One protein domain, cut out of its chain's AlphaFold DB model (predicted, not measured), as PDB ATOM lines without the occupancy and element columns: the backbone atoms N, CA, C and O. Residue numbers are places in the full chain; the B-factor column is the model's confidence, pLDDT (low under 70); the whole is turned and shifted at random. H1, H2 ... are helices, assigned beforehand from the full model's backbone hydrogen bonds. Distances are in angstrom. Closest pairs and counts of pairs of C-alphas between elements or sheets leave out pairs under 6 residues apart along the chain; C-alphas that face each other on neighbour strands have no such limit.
ATOM      1  N   SER A   2     388.587 150.657 221.366       81.44
ATOM      2  CA  SER A   2     389.650 151.056 220.420       81.44
ATOM      3  C   SER A   2     389.842 152.575 220.450       81.44
ATOM      4  O   SER A   2     388.854 153.305 220.491       81.44
ATOM      5  N   MET A   3     391.088 153.046 220.392       82.31
ATOM      6  CA  MET A   3     391.440 154.471 220.386       82.31
ATOM      7  C   MET A   3     390.674 155.254 219.298       82.31
ATOM      8  O   MET A   3     390.226 156.372 219.535       82.31
ATOM      9  N   LYS A   4     390.389 154.610 218.154       83.00
ATOM     10  CA  LYS A   4     389.521 155.151 217.092       83.00
ATOM     11  C   LYS A   4     388.069 155.341 217.547       83.00
ATOM     12  O   LYS A   4     387.458 156.349 217.227       83.00
ATOM     13  N   ARG A   5     387.514 154.398 218.318       83.81
ATOM     14  CA  ARG A   5     386.139 154.477 218.852       83.81
ATOM     15  C   ARG A   5     386.003 155.560 219.923       83.81
ATOM     16  O   ARG A   5     384.996 156.252 219.933       83.81
ATOM     17  N   LEU A   6     387.017 155.735 220.776       85.94
ATOM     18  CA  LEU A   6     387.051 156.826 221.758       85.94
ATOM     19  C   LEU A   6     387.129 158.195 221.064       85.94
ATOM     20  O   LEU A   6     386.387 159.103 221.421       85.94
ATOM     21  N   PHE A   7     387.972 158.325 220.034       90.69
ATOM     22  CA  PHE A   7     388.104 159.562 219.261       90.69
ATOM     23  C   PHE A   7     386.813 159.926 218.509       90.69
ATOM     24  O   PHE A   7     386.376 161.072 218.549       90.69
ATOM     25  N   ILE A   8     386.151 158.939 217.891       90.69
ATOM     26  CA  ILE A   8     384.836 159.126 217.255       90.69
ATOM     27  C   ILE A   8     383.784 159.544 218.290       90.69
ATOM     28  O   ILE A   8     383.001 160.452 218.024       90.69
ATOM     29  N   PHE A   9     383.774 158.927 219.476       92.19
ATOM     30  CA  PHE A   9     382.839 159.290 220.541       92.19
ATOM     31  C   PHE A   9     383.035 160.742 221.000       92.19
ATOM     32  O   PHE A   9     382.063 161.484 221.067       92.19
ATOM     33  N   LEU A  10     384.282 161.174 221.221       92.94
ATOM     34  CA  LEU A  10     384.605 162.557 221.595       92.94
ATOM     35  C   LEU A  10     384.230 163.574 220.505       92.94
ATOM     36  O   LEU A  10     383.740 164.658 220.816       92.94
ATOM     37  N   LEU A  11     384.417 163.227 219.228       93.94
ATOM     38  CA  LEU A  11     383.983 164.063 218.103       93.94
ATOM     39  C   LEU A  11     382.458 164.198 218.044       93.94
ATOM     40  O   LEU A  11     381.951 165.298 217.834       93.94
ATOM     41  N   LEU A  12     381.723 163.103 218.259       94.75
ATOM     42  CA  LEU A  12     380.260 163.125 218.298       94.75
ATOM     43  C   LEU A  12     379.741 163.934 219.489       94.75
ATOM     44  O   LEU A  12     378.830 164.741 219.316       94.75
ATOM     45  N   THR A  13     380.332 163.782 220.678       92.56
ATOM     46  CA  THR A  13     379.931 164.583 221.847       92.56
ATOM     47  C   THR A  13     380.236 166.062 221.643       92.56
ATOM     48  O   THR A  13     379.405 166.899 221.989       92.56
ATOM     49  N   LEU A  14     381.377 166.400 221.033       95.25
ATOM     50  CA  LEU A  14     381.714 167.781 220.682       95.25
ATOM     51  C   LEU A  14     380.733 168.359 219.651       95.25
ATOM     52  O   LEU A  14     380.259 169.477 219.829       95.25
ATOM     53  N   LEU A  15     380.378 167.598 218.611       96.06
ATOM     54  CA  LEU A  15     379.399 168.015 217.603       96.06
ATOM     55  C   LEU A  15     378.023 168.287 218.233       96.06
ATOM     56  O   LEU A  15     377.400 169.314 217.961       96.06
ATOM     57  N   VAL A  16     377.558 167.396 219.110       95.44
ATOM     58  CA  VAL A  16     376.290 167.572 219.837       95.44
ATOM     59  C   VAL A  16     376.353 168.790 220.764       95.44
ATOM     60  O   VAL A  16     375.419 169.588 220.793       95.44
ATOM     61  N   ALA A  17     377.461 168.993 221.478       95.06
ATOM     62  CA  ALA A  17     377.632 170.157 222.348       95.06
ATOM     63  C   ALA A  17     377.637 171.478 221.557       95.06
ATOM     64  O   ALA A  17     376.976 172.437 221.957       95.06
ATOM     65  N   LEU A  18     378.325 171.524 220.412       95.25
ATOM     66  CA  LEU A  18     378.372 172.704 219.543       95.25
ATOM     67  C   LEU A  18     377.004 173.015 218.932       95.25
ATOM     68  O   LEU A  18     376.574 174.166 218.948       95.25
ATOM     69  N   THR A  19     376.293 172.002 218.436       93.69
ATOM     70  CA  THR A  19     374.937 172.195 217.897       93.69
ATOM     71  C   THR A  19     373.973 172.694 218.973       93.69
ATOM     72  O   THR A  19     373.252 173.662 218.736       93.69
ATOM     73  N   ALA A  20     374.016 172.129 220.183       92.69
ATOM     74  CA  ALA A  20     373.225 172.617 221.313       92.69
ATOM     75  C   ALA A  20     373.570 174.071 221.686       92.69
ATOM     76  O   ALA A  20     372.664 174.879 221.900       92.69
ATOM     77  N   ALA A  21     374.859 174.430 221.712       91.94
ATOM     78  CA  ALA A  21     375.309 175.792 221.999       91.94
ATOM     79  C   ALA A  21     374.827 176.805 220.947       91.94
ATOM     80  O   ALA A  21     374.385 177.900 221.303       91.94
ATOM     81  N   VAL A  22     374.852 176.437 219.660       93.12
ATOM     82  CA  VAL A  22     374.333 177.279 218.569       93.12
ATOM     83  C   VAL A  22     372.825 177.483 218.706       93.12
ATOM     84  O   VAL A  22     372.372 178.627 218.682       93.12
ATOM     85  N   LEU A  23     372.054 176.412 218.920       89.50
ATOM     86  CA  LEU A  23     370.597 176.502 219.094       89.50
ATOM     87  C   LEU A  23     370.221 177.362 220.311       89.50
ATOM     88  O   LEU A  23     369.321 178.199 220.231       89.50
ATOM     89  N   PHE A  24     370.940 177.203 221.426       85.25
ATOM     90  CA  PHE A  24     370.743 178.019 222.624       85.25
ATOM     91  C   PHE A  24     371.066 179.501 222.379       85.25
ATOM     92  O   PHE A  24     370.328 180.386 222.821       85.25
ATOM     93  N   SER A  25     372.145 179.776 221.643       81.94
ATOM     94  CA  SER A  25     372.554 181.142 221.296       81.94
ATOM     95  C   SER A  25     371.522 181.822 220.395       81.94
ATOM     96  O   SER A  25     371.120 182.950 220.677       81.94
ATOM     97  N   GLN A  26     371.030 181.126 219.366       79.75
ATOM     98  CA  GLN A  26     369.982 181.630 218.470       79.75
ATOM     99  C   GLN A  26     368.688 181.941 219.233       79.75
ATOM    100  O   GLN A  26     368.203 183.068 219.179       79.75
ATOM    101  N   GLY A  27     368.198 181.002 220.050       76.69
ATOM    102  CA  GLY A  27     366.995 181.230 220.856       76.69
ATOM    103  C   GLY A  27     367.131 182.401 221.841       76.69
ATOM    104  O   GLY A  27     366.168 183.133 222.077       76.69
ATOM    105  N   SER A  28     368.332 182.621 222.386       76.12
ATOM    106  CA  SER A  28     368.620 183.764 223.266       76.12
ATOM    107  C   SER A  28     368.599 185.099 222.512       76.12
ATOM    108  O   SER A  28     368.069 186.092 223.022       76.12
ATOM    109  N   ILE A  29     369.136 185.129 221.287       78.75
ATOM    110  CA  ILE A  29     369.122 186.313 220.419       78.75
ATOM    111  C   ILE A  29     367.683 186.669 220.040       78.75
ATOM    112  O   ILE A  29     367.281 187.809 220.288       78.75
ATOM    113  N   ASP A  30     366.901 185.708 219.549       78.56
ATOM    114  CA  ASP A  30     365.510 185.920 219.127       78.56
ATOM    115  C   ASP A  30     364.645 186.418 220.289       78.56
ATOM    116  O   ASP A  30     363.912 187.400 220.167       78.56
ATOM    117  N   PHE A  31     364.792 185.814 221.475       73.69
ATOM    118  CA  PHE A  31     364.100 186.275 222.679       73.69
ATOM    119  C   PHE A  31     364.456 187.727 223.031       73.69
ATOM    120  O   PHE A  31     363.580 188.526 223.381       73.69
ATOM    121  N   SER A  32     365.738 188.087 222.922       76.62
ATOM    122  CA  SER A  32     366.202 189.449 223.194       76.62
ATOM    123  C   SER A  32     365.670 190.460 222.171       76.62
ATOM    124  O   SER A  32     365.294 191.567 222.555       76.62
ATOM    125  N   GLN A  33     365.599 190.085 220.889       79.56
ATOM    126  CA  GLN A  33     365.042 190.916 219.820       79.56
ATOM    127  C   GLN A  33     363.544 191.131 220.034       79.56
ATOM    128  O   GLN A  33     363.112 192.279 220.113       79.56
ATOM    129  N   ASN A  34     362.790 190.061 220.288       82.94
ATOM    130  CA  ASN A  34     361.353 190.128 220.559       82.94
ATOM    131  C   ASN A  34     361.033 191.041 221.755       82.94
ATOM    132  O   ASN A  34     360.090 191.831 221.707       82.94
ATOM    133  N   ARG A  35     361.835 190.979 222.829       75.75
ATOM    134  CA  ARG A  35     361.680 191.878 223.985       75.75
ATOM    135  C   ARG A  35     361.987 193.335 223.627       75.75
ATOM    136  O   ARG A  35     361.270 194.221 224.086       75.75
ATOM    137  N   ARG A  36     363.036 193.593 222.840       82.94
ATOM    138  CA  ARG A  36     363.386 194.951 222.388       82.94
ATOM    139  C   ARG A  36     362.300 195.543 221.491       82.94
ATOM    140  O   ARG A  36     361.938 196.697 221.687       82.94
ATOM    141  N   GLU A  37     361.747 194.755 220.574       82.62
ATOM    142  CA  GLU A  37     360.598 195.153 219.751       82.62
ATOM    143  C   GLU A  37     359.385 195.498 220.613       82.62
ATOM    144  O   GLU A  37     358.780 196.553 220.439       82.62
ATOM    145  N   ALA A  38     359.054 194.641 221.584       80.88
ATOM    146  CA  ALA A  38     357.943 194.899 222.490       80.88
ATOM    147  C   ALA A  38     358.147 196.202 223.274       80.88
ATOM    148  O   ALA A  38     357.213 196.987 223.373       80.88
ATOM    149  N   ALA A  39     359.360 196.460 223.777       84.06
ATOM    150  CA  ALA A  39     359.686 197.703 224.478       84.06
ATOM    151  C   ALA A  39     359.568 198.940 223.570       84.06
ATOM    152  O   ALA A  39     359.076 199.974 224.004       84.06
ATOM    153  N   LEU A  40     359.976 198.830 222.303       85.50
ATOM    154  CA  LEU A  40     359.838 199.903 221.318       85.50
ATOM    155  C   LEU A  40     358.363 200.262 221.081       85.50
ATOM    156  O   LEU A  40     358.014 201.439 221.086       85.50
ATOM    157  N   CYS A  41     357.508 199.254 220.898       84.50
ATOM    158  CA  CYS A  41     356.075 199.441 220.681       84.50
ATOM    159  C   CYS A  41     355.349 199.924 221.946       84.50
ATOM    160  O   CYS A  41     354.428 200.725 221.839       84.50
ATOM    161  N   ASP A  42     355.762 199.467 223.132       84.81
ATOM    162  CA  ASP A  42     355.188 199.869 224.428       84.81
ATOM    163  C   ASP A  42     355.424 201.355 224.750       84.81
ATOM    164  O   ASP A  42     354.677 201.950 225.522       84.81
ATOM    165  N   ASN A  43     356.411 201.989 224.108       86.06
ATOM    166  CA  ASN A  43     356.636 203.432 224.233       86.06
ATOM    167  C   ASN A  43     355.560 204.280 223.531       86.06
ATOM    168  O   ASN A  43     355.452 205.475 223.808       86.06
ATOM    169  N   CYS A  44     354.765 203.699 222.628       86.12
ATOM    170  CA  CYS A  44     353.594 204.368 222.069       86.12
ATOM    171  C   CYS A  44     352.396 204.132 222.995       86.12
ATOM    172  O   CYS A  44     351.958 202.994 223.179       86.12
ATOM    173  N   HIS A  45     351.804 205.195 223.541       87.19
ATOM    174  CA  HIS A  45     350.684 205.051 224.476       87.19
ATOM    175  C   HIS A  45     349.426 204.439 223.817       87.19
ATOM    176  O   HIS A  45     348.554 203.889 224.489       87.19
ATOM    177  N   GLU A  46     349.337 204.470 222.486       85.44
ATOM    178  CA  GLU A  46     348.247 203.871 221.712       85.44
ATOM    179  C   GLU A  46     348.388 202.355 221.578       85.44
ATOM    180  O   GLU A  46     347.396 201.653 221.360       85.44
ATOM    181  N   MET A  47     349.613 201.843 221.721       88.75
ATOM    182  CA  MET A  47     349.915 200.417 221.638       88.75
ATOM    183  C   MET A  47     349.610 199.685 222.939       88.75
ATOM    184  O   MET A  47     349.396 198.473 222.884       88.75
ATOM    185  N   ILE A  48     349.526 200.385 224.076       89.88
ATOM    186  CA  ILE A  48     349.382 199.786 225.413       89.88
ATOM    187  C   ILE A  48     348.311 198.675 225.456       89.88
ATOM    188  O   ILE A  48     348.631 197.563 225.892       89.88
ATOM    189  N   PRO A  49     347.070 198.856 224.948       91.31
ATOM    190  CA  PRO A  49     346.068 197.786 224.994       91.31
ATOM    191  C   PRO A  49     346.474 196.540 224.190       91.31
ATOM    192  O   PRO A  49     346.210 195.403 224.597       91.31
ATOM    193  N   ASN A  50     347.138 196.735 223.048       91.56
ATOM    194  CA  ASN A  50     347.599 195.653 222.180       91.56
ATOM    195  C   ASN A  50     348.843 194.951 222.740       91.56
ATOM    196  O   ASN A  50     348.943 193.728 222.624       91.56
ATOM    197  N   VAL A  51     349.743 195.685 223.400       92.06
ATOM    198  CA  VAL A  51     350.911 195.125 224.097       92.06
ATOM    199  C   VAL A  51     350.464 194.275 225.281       92.06
ATOM    200  O   VAL A  51     350.917 193.139 225.420       92.06
ATOM    201  N   ILE A  52     349.520 194.760 226.092       93.00
ATOM    202  CA  ILE A  52     348.984 194.000 227.231       93.00
ATOM    203  C   ILE A  52     348.312 192.710 226.758       93.00
ATOM    204  O   ILE A  52     348.575 191.636 227.294       93.00
ATOM    205  N   THR A  53     347.463 192.777 225.733       94.25
ATOM    206  CA  THR A  53     346.804 191.567 225.220       94.25
ATOM    207  C   THR A  53     347.787 190.572 224.610       94.25
ATOM    208  O   THR A  53     347.655 189.377 224.881       94.25
ATOM    209  N   TRP A  54     348.819 191.042 223.899       94.19
ATOM    210  CA  TRP A  54     349.919 190.200 223.424       94.19
ATOM    211  C   TRP A  54     350.665 189.515 224.579       94.19
ATOM    212  O   TRP A  54     350.835 188.292 224.534       94.19
ATOM    213  N   ARG A  55     351.013 190.256 225.646       92.25
ATOM    214  CA  ARG A  55     351.634 189.715 226.875       92.25
ATOM    215  C   ARG A  55     350.768 188.654 227.556       92.25
ATOM    216  O   ARG A  55     351.304 187.788 228.222       92.25
ATOM    217  N   LEU A  56     349.447 188.707 227.396       93.50
ATOM    218  CA  LEU A  56     348.495 187.744 227.968       93.50
ATOM    219  C   LEU A  56     348.107 186.616 226.993       93.50
ATOM    220  O   LEU A  56     347.155 185.865 227.251       93.50
ATOM    221  N   SER A  57     348.761 186.530 225.837       93.44
ATOM    222  CA  SER A  57     348.432 185.571 224.781       93.44
ATOM    223  C   SER A  57     349.380 184.372 224.769       93.44
ATOM    224  O   SER A  57     350.475 184.394 225.329       93.44
ATOM    225  N   SER A  58     349.002 183.325 224.030       91.50
ATOM    226  CA  SER A  58     349.896 182.195 223.744       91.50
ATOM    227  C   SER A  58     351.122 182.577 222.903       91.50
ATOM    228  O   SER A  58     352.052 181.780 222.796       91.50
ATOM    229  N   HIS A  59     351.145 183.785 222.330       92.19
ATOM    230  CA  HIS A  59     352.206 184.292 221.461       92.19
ATOM    231  C   HIS A  59     353.090 185.344 222.149       92.19
ATOM    232  O   HIS A  59     353.899 185.979 221.484       92.19
ATOM    233  N   GLN A  60     353.019 185.488 223.480       91.81
ATOM    234  CA  GLN A  60     353.811 186.456 224.264       91.81
ATOM    235  C   GLN A  60     355.345 186.338 224.107       91.81
ATOM    236  O   GLN A  60     356.090 187.182 224.592       91.81
ATOM    237  N   LYS A  61     355.844 185.251 223.501       89.62
ATOM    238  CA  LYS A  61     357.274 185.033 223.217       89.62
ATOM    239  C   LYS A  61     357.660 185.337 221.767       89.62
ATOM    240  O   LYS A  61     358.838 185.250 221.439       89.62
ATOM    241  N   ILE A  62     356.689 185.666 220.919       90.31
ATOM    242  CA  ILE A  62     356.869 185.974 219.501       90.31
ATOM    243  C   ILE A  62     356.858 187.495 219.344       90.31
ATOM    244  O   ILE A  62     355.898 188.142 219.762       90.31
ATOM    245  N   GLY A  63     357.927 188.063 218.781       90.44
ATOM    246  CA  GLY A  63     358.067 189.508 218.575       90.44
ATOM    247  C   GLY A  63     357.028 190.052 217.601       90.44
ATOM    248  O   GLY A  63     356.544 189.323 216.732       90.44
ATOM    249  N   CYS A  64     356.687 191.332 217.742       89.81
ATOM    250  CA  CYS A  64     355.632 191.983 216.967       89.81
ATOM    251  C   CYS A  64     355.870 191.850 215.457       89.81
ATOM    252  O   CYS A  64     354.930 191.564 214.712       89.81
ATOM    253  N   LEU A  65     357.124 191.998 215.014       88.44
ATOM    254  CA  LEU A  65     357.487 192.002 213.594       88.44
ATOM    255  C   LEU A  65     357.413 190.620 212.940       88.44
ATOM    256  O   LEU A  65     357.314 190.537 211.719       88.44
ATOM    257  N   ASN A  66     357.362 189.536 213.718       90.06
ATOM    258  CA  ASN A  66     357.120 188.199 213.166       90.06
ATOM    259  C   ASN A  66     355.729 188.104 212.525       90.06
ATOM    260  O   ASN A  66     355.544 187.371 211.556       90.06
ATOM    261  N   CYS A  67     354.758 188.870 213.038       90.31
ATOM    262  CA  CYS A  67     353.430 188.967 212.444       90.31
ATOM    263  C   CYS A  67     353.260 190.243 211.610       90.31
ATOM    264  O   CYS A  67     352.780 190.192 210.478       90.31
ATOM    265  N   HIS A  68     353.695 191.381 212.146       89.19
ATOM    266  CA  HIS A  68     353.526 192.707 211.558       89.19
ATOM    267  C   HIS A  68     354.735 193.105 210.694       89.19
ATOM    268  O   HIS A  68     355.477 194.017 211.048       89.19
ATOM    269  N   HIS A 138     345.351 189.655 220.228       93.31
ATOM    270  CA  HIS A 138     344.848 190.948 220.702       93.31
ATOM    271  C   HIS A 138     343.451 190.903 221.324       93.31
ATOM    272  O   HIS A 138     342.952 191.924 221.793       93.31
ATOM    273  N   ARG A 139     342.771 189.747 221.312       92.81
ATOM    274  CA  ARG A 139     341.439 189.554 221.924       92.81
ATOM    275  C   ARG A 139     340.358 190.543 221.449       92.81
ATOM    276  O   ARG A 139     339.323 190.702 222.084       92.81
ATOM    277  N   GLY A 140     340.591 191.236 220.331       90.12
ATOM    278  CA  GLY A 140     339.720 192.304 219.833       90.12
ATOM    279  C   GLY A 140     339.708 193.579 220.689       90.12
ATOM    280  O   GLY A 140     338.771 194.368 220.556       90.12
ATOM    281  N   ILE A 141     340.714 193.797 221.543       91.12
ATOM    282  CA  ILE A 141     340.764 194.905 222.511       91.12
ATOM    283  C   ILE A 141     340.507 196.273 221.880       91.12
ATOM    284  O   ILE A 141     339.652 197.005 222.368       91.12
ATOM    285  N   SER A 142     341.134 196.580 220.740       86.38
ATOM    286  CA  SER A 142     340.986 197.877 220.062       86.38
ATOM    287  C   SER A 142     339.564 198.173 219.578       86.38
ATOM    288  O   SER A 142     339.218 199.329 219.366       86.38
ATOM    289  N   LYS A 143     338.723 197.145 219.399       86.25
ATOM    290  CA  LYS A 143     337.319 197.296 218.978       86.25
ATOM    291  C   LYS A 143     336.337 197.166 220.147       86.25
ATOM    292  O   LYS A 143     335.136 197.376 219.955       86.25
ATOM    293  N   SER A 144     336.827 196.841 221.344       88.38
ATOM    294  CA  SER A 144     336.002 196.607 222.525       88.38
ATOM    295  C   SER A 144     335.245 197.875 222.939       88.38
ATOM    296  O   SER A 144     335.872 198.913 223.163       88.38
ATOM    297  N   PRO A 145     333.912 197.815 223.110       88.75
ATOM    298  CA  PRO A 145     333.153 198.911 223.707       88.75
ATOM    299  C   PRO A 145     333.636 199.267 225.116       88.75
ATOM    300  O   PRO A 145     333.613 200.435 225.480       88.75
ATOM    301  N   LEU A 146     334.125 198.279 225.875       87.19
ATOM    302  CA  LEU A 146     334.655 198.489 227.225       87.19
ATOM    303  C   LEU A 146     335.923 199.348 227.209       87.19
ATOM    304  O   LEU A 146     336.142 200.126 228.125       87.19
ATOM    305  N   LEU A 147     336.747 199.230 226.161       87.94
ATOM    306  CA  LEU A 147     337.929 200.080 226.013       87.94
ATOM    307  C   LEU A 147     337.518 201.538 225.755       87.94
ATOM    308  O   LEU A 147     338.140 202.443 226.291       87.94
ATOM    309  N   ARG A 148     336.435 201.767 224.995       85.06
ATOM    310  CA  ARG A 148     335.913 203.114 224.691       85.06
ATOM    311  C   ARG A 148     335.313 203.841 225.897       85.06
ATOM    312  O   ARG A 148     335.057 205.033 225.805       85.06
ATOM    313  N   GLN A 149     335.066 203.132 226.997       87.50
ATOM    314  CA  GLN A 149     334.635 203.734 228.261       87.50
ATOM    315  C   GLN A 149     335.809 204.322 229.053       87.50
ATOM    316  O   GLN A 149     335.575 205.050 230.011       87.50
ATOM    317  N   LEU A 150     337.049 204.002 228.671       86.31
ATOM    318  CA  LEU A 150     338.251 204.539 229.291       86.31
ATOM    319  C   LEU A 150     338.710 205.805 228.561       86.31
ATOM    320  O   LEU A 150     338.789 205.846 227.332       86.31
ATOM    321  N   SER A 151     339.065 206.820 229.334       85.62
ATOM    322  CA  SER A 151     339.618 208.083 228.862       85.62
ATOM    323  C   SER A 151     341.057 207.878 228.398       85.62
ATOM    324  O   SER A 151     341.953 207.552 229.180       85.62
ATOM    325  N   PHE A 152     341.294 208.075 227.110       81.56
ATOM    326  CA  PHE A 152     342.613 207.943 226.512       81.56
ATOM    327  C   PHE A 152     343.408 209.267 226.593       81.56
ATOM    328  O   PHE A 152     342.820 210.326 226.372       81.56
ATOM    329  N   PRO A 153     344.733 209.242 226.855       75.19
ATOM    330  CA  PRO A 153     345.548 208.074 227.215       75.19
ATOM    331  C   PRO A 153     345.555 207.754 228.722       75.19
ATOM    332  O   PRO A 153     346.004 206.679 229.106       75.19
ATOM    333  N   GLY A 154     345.063 208.652 229.584       81.94
ATOM    334  CA  GLY A 154     345.295 208.596 231.037       81.94
ATOM    335  C   GLY A 154     344.759 207.351 231.760       81.94
ATOM    336  O   GLY A 154     345.310 206.948 232.781       81.94
ATOM    337  N   GLU A 155     343.712 206.705 231.241       86.62
ATOM    338  CA  GLU A 155     343.136 205.493 231.836       86.62
ATOM    339  C   GLU A 155     343.643 204.189 231.206       86.62
ATOM    340  O   GLU A 155     343.243 203.105 231.639       86.62
ATOM    341  N   TYR A 156     344.542 204.261 230.222       89.38
ATOM    342  CA  TYR A 156     345.150 203.083 229.599       89.38
ATOM    343  C   TYR A 156     346.318 202.586 230.460       89.38
ATOM    344  O   TYR A 156     347.482 202.672 230.087       89.38
ATOM    345  N   THR A 157     345.996 202.070 231.645       90.31
ATOM    346  CA  THR A 157     346.966 201.510 232.595       90.31
ATOM    347  C   THR A 157     346.824 199.995 232.694       90.31
ATOM    348  O   THR A 157     345.738 199.450 232.472       90.31
ATOM    349  N   GLU A 158     347.892 199.290 233.080       91.50
ATOM    350  CA  GLU A 158     347.842 197.832 233.277       91.50
ATOM    351  C   GLU A 158     346.738 197.416 234.261       91.50
ATOM    352  O   GLU A 158     345.987 196.480 233.985       91.50
ATOM    353  N   ALA A 159     346.567 198.167 235.354       93.81
ATOM    354  CA  ALA A 159     345.548 197.908 236.372       93.81
ATOM    355  C   ALA A 159     344.112 197.910 235.812       93.81
ATOM    356  O   ALA A 159     343.271 197.138 236.271       93.81
ATOM    357  N   LYS A 160     343.827 198.748 234.806       93.25
ATOM    358  CA  LYS A 160     342.511 198.809 234.147       93.25
ATOM    359  C   LYS A 160     342.405 197.835 232.972       93.25
ATOM    360  O   LYS A 160     341.364 197.205 232.777       93.25
ATOM    361  N   LEU A 161     343.477 197.685 232.196       93.06
ATOM    362  CA  LEU A 161     343.463 196.937 230.941       93.06
ATOM    363  C   LEU A 161     343.625 195.426 231.121       93.06
ATOM    364  O   LEU A 161     343.029 194.684 230.343       93.06
ATOM    365  N   ILE A 162     344.358 194.944 232.132       95.19
ATOM    366  CA  ILE A 162     344.505 193.498 232.378       95.19
ATOM    367  C   ILE A 162     343.148 192.843 232.704       95.19
ATOM    368  O   ILE A 162     342.781 191.894 232.003       95.19
ATOM    369  N   PRO A 163     342.349 193.337 233.676       95.00
ATOM    370  CA  PRO A 163     341.044 192.745 233.975       95.00
ATOM    371  C   PRO A 163     340.083 192.816 232.785       95.00
ATOM    372  O   PRO A 163     339.310 191.889 232.545       95.00
ATOM    373  N   LEU A 164     340.140 193.904 232.009       94.06
ATOM    374  CA  LEU A 164     339.344 194.061 230.795       94.06
ATOM    375  C   LEU A 164     339.755 193.022 229.739       94.06
ATOM    376  O   LEU A 164     338.903 192.293 229.236       94.06
ATOM    377  N   ALA A 165     341.051 192.902 229.444       93.88
ATOM    378  CA  ALA A 165     341.593 191.954 228.474       93.88
ATOM    379  C   ALA A 165     341.255 190.497 228.817       93.88
ATOM    380  O   ALA A 165     340.949 189.709 227.924       93.88
ATOM    381  N   GLN A 166     341.269 190.138 230.101       93.12
ATOM    382  CA  GLN A 166     340.916 188.793 230.565       93.12
ATOM    383  C   GLN A 166     339.437 188.444 230.336       93.12
ATOM    384  O   GLN A 166     339.120 187.272 230.145       93.12
ATOM    385  N   ARG A 167     338.543 189.440 230.296       92.69
ATOM    386  CA  ARG A 167     337.119 189.248 229.958       92.69
ATOM    387  C   ARG A 167     336.876 189.086 228.457       92.69
ATOM    388  O   ARG A 167     335.789 188.674 228.060       92.69
ATOM    389  N   LEU A 168     337.852 189.430 227.616       92.50
ATOM    390  CA  LEU A 168     337.719 189.335 226.167       92.50
ATOM    391  C   LEU A 168     338.055 187.925 225.655       92.50
ATOM    392  O   LEU A 168     338.994 187.285 226.147       92.50
ATOM    393  N   PRO A 169     337.330 187.445 224.627       90.75
ATOM    394  CA  PRO A 169     337.547 186.114 224.083       90.75
ATOM    395  C   PRO A 169     338.925 186.008 223.420       90.75
ATOM    396  O   PRO A 169     339.292 186.837 222.589       90.75
ATOM    397  N   SER A 170     339.666 184.951 223.757       87.69
ATOM    398  CA  SER A 170     340.903 184.542 223.069       87.69
ATOM    399  C   SER A 170     340.735 183.299 222.195       87.69
ATOM    400  O   SER A 170     341.688 182.851 221.560       87.69
TER     401      SER A 170
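AT A GLANCE: This is residues 2 to 68 and 138 to 170 of the 200 residues of the protein "Cytochrome_C7 domain-containing protein" of Carboxydocella sporoproducens DSM 16521 (UniProt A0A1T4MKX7). One long helix, H1, sticks out with its residues 3 to 29 as an arm from a small body, where H2 folds back beside the last residues of H1 and H4 crosses H2. The arm makes the length; short H3 and the unnamed stretch 138 to 157 complete the body. The 100 printed residues, all helix in class, hold H1, H2, H3 and H4 in order, extended, radius of gyration of the C-alphas 21.9 A, spans 76 by 25 by 23 A.

IN THESE COORDINATES: H1, residues 3 to 42, begins at C-alpha 3 (391.440, 154.471, 220.386) and measures 58.2 A. H2 is residues 48 to 55, 10.4 A; H3, 64 to 67, 5.9 A; H4, 158 to 167, 14.1 A, ending at C-alpha 167 (337.119, 189.248, 229.958).

HOW THE PARTS SIT: H1, with residues 38 to 42 alone, touches H2 in a helical hairpin, a shallow tilt of 22 degrees, opposite ways; closest C-alphas Asp 42 and Ile 48, 5.9 A. With residues 34 to 38 alone it touches H3, closest C-alphas Glu 37 and Cys 64, 6.5 A. H2 touches H4 at a steep tilt of 60 degrees, the same way; closest C-alphas Thr 53 and Ala 165, 6.2 A. H1 and H4 are apart. Every O i to N i+4 pair is within hydrogen-bond range in H1 and H2, 4 of 6 in H4; H3 is too short for one.

THE WHOLE: The C-alphas farthest apart, Ser 2 and Gln 149, are 76.6 A apart. Residues 69 to 137 are not printed; C-alphas 68 and 138 are 12.7 A apart. Of the links printed whole, none is long. No printed residue is under 70 in pLDDT.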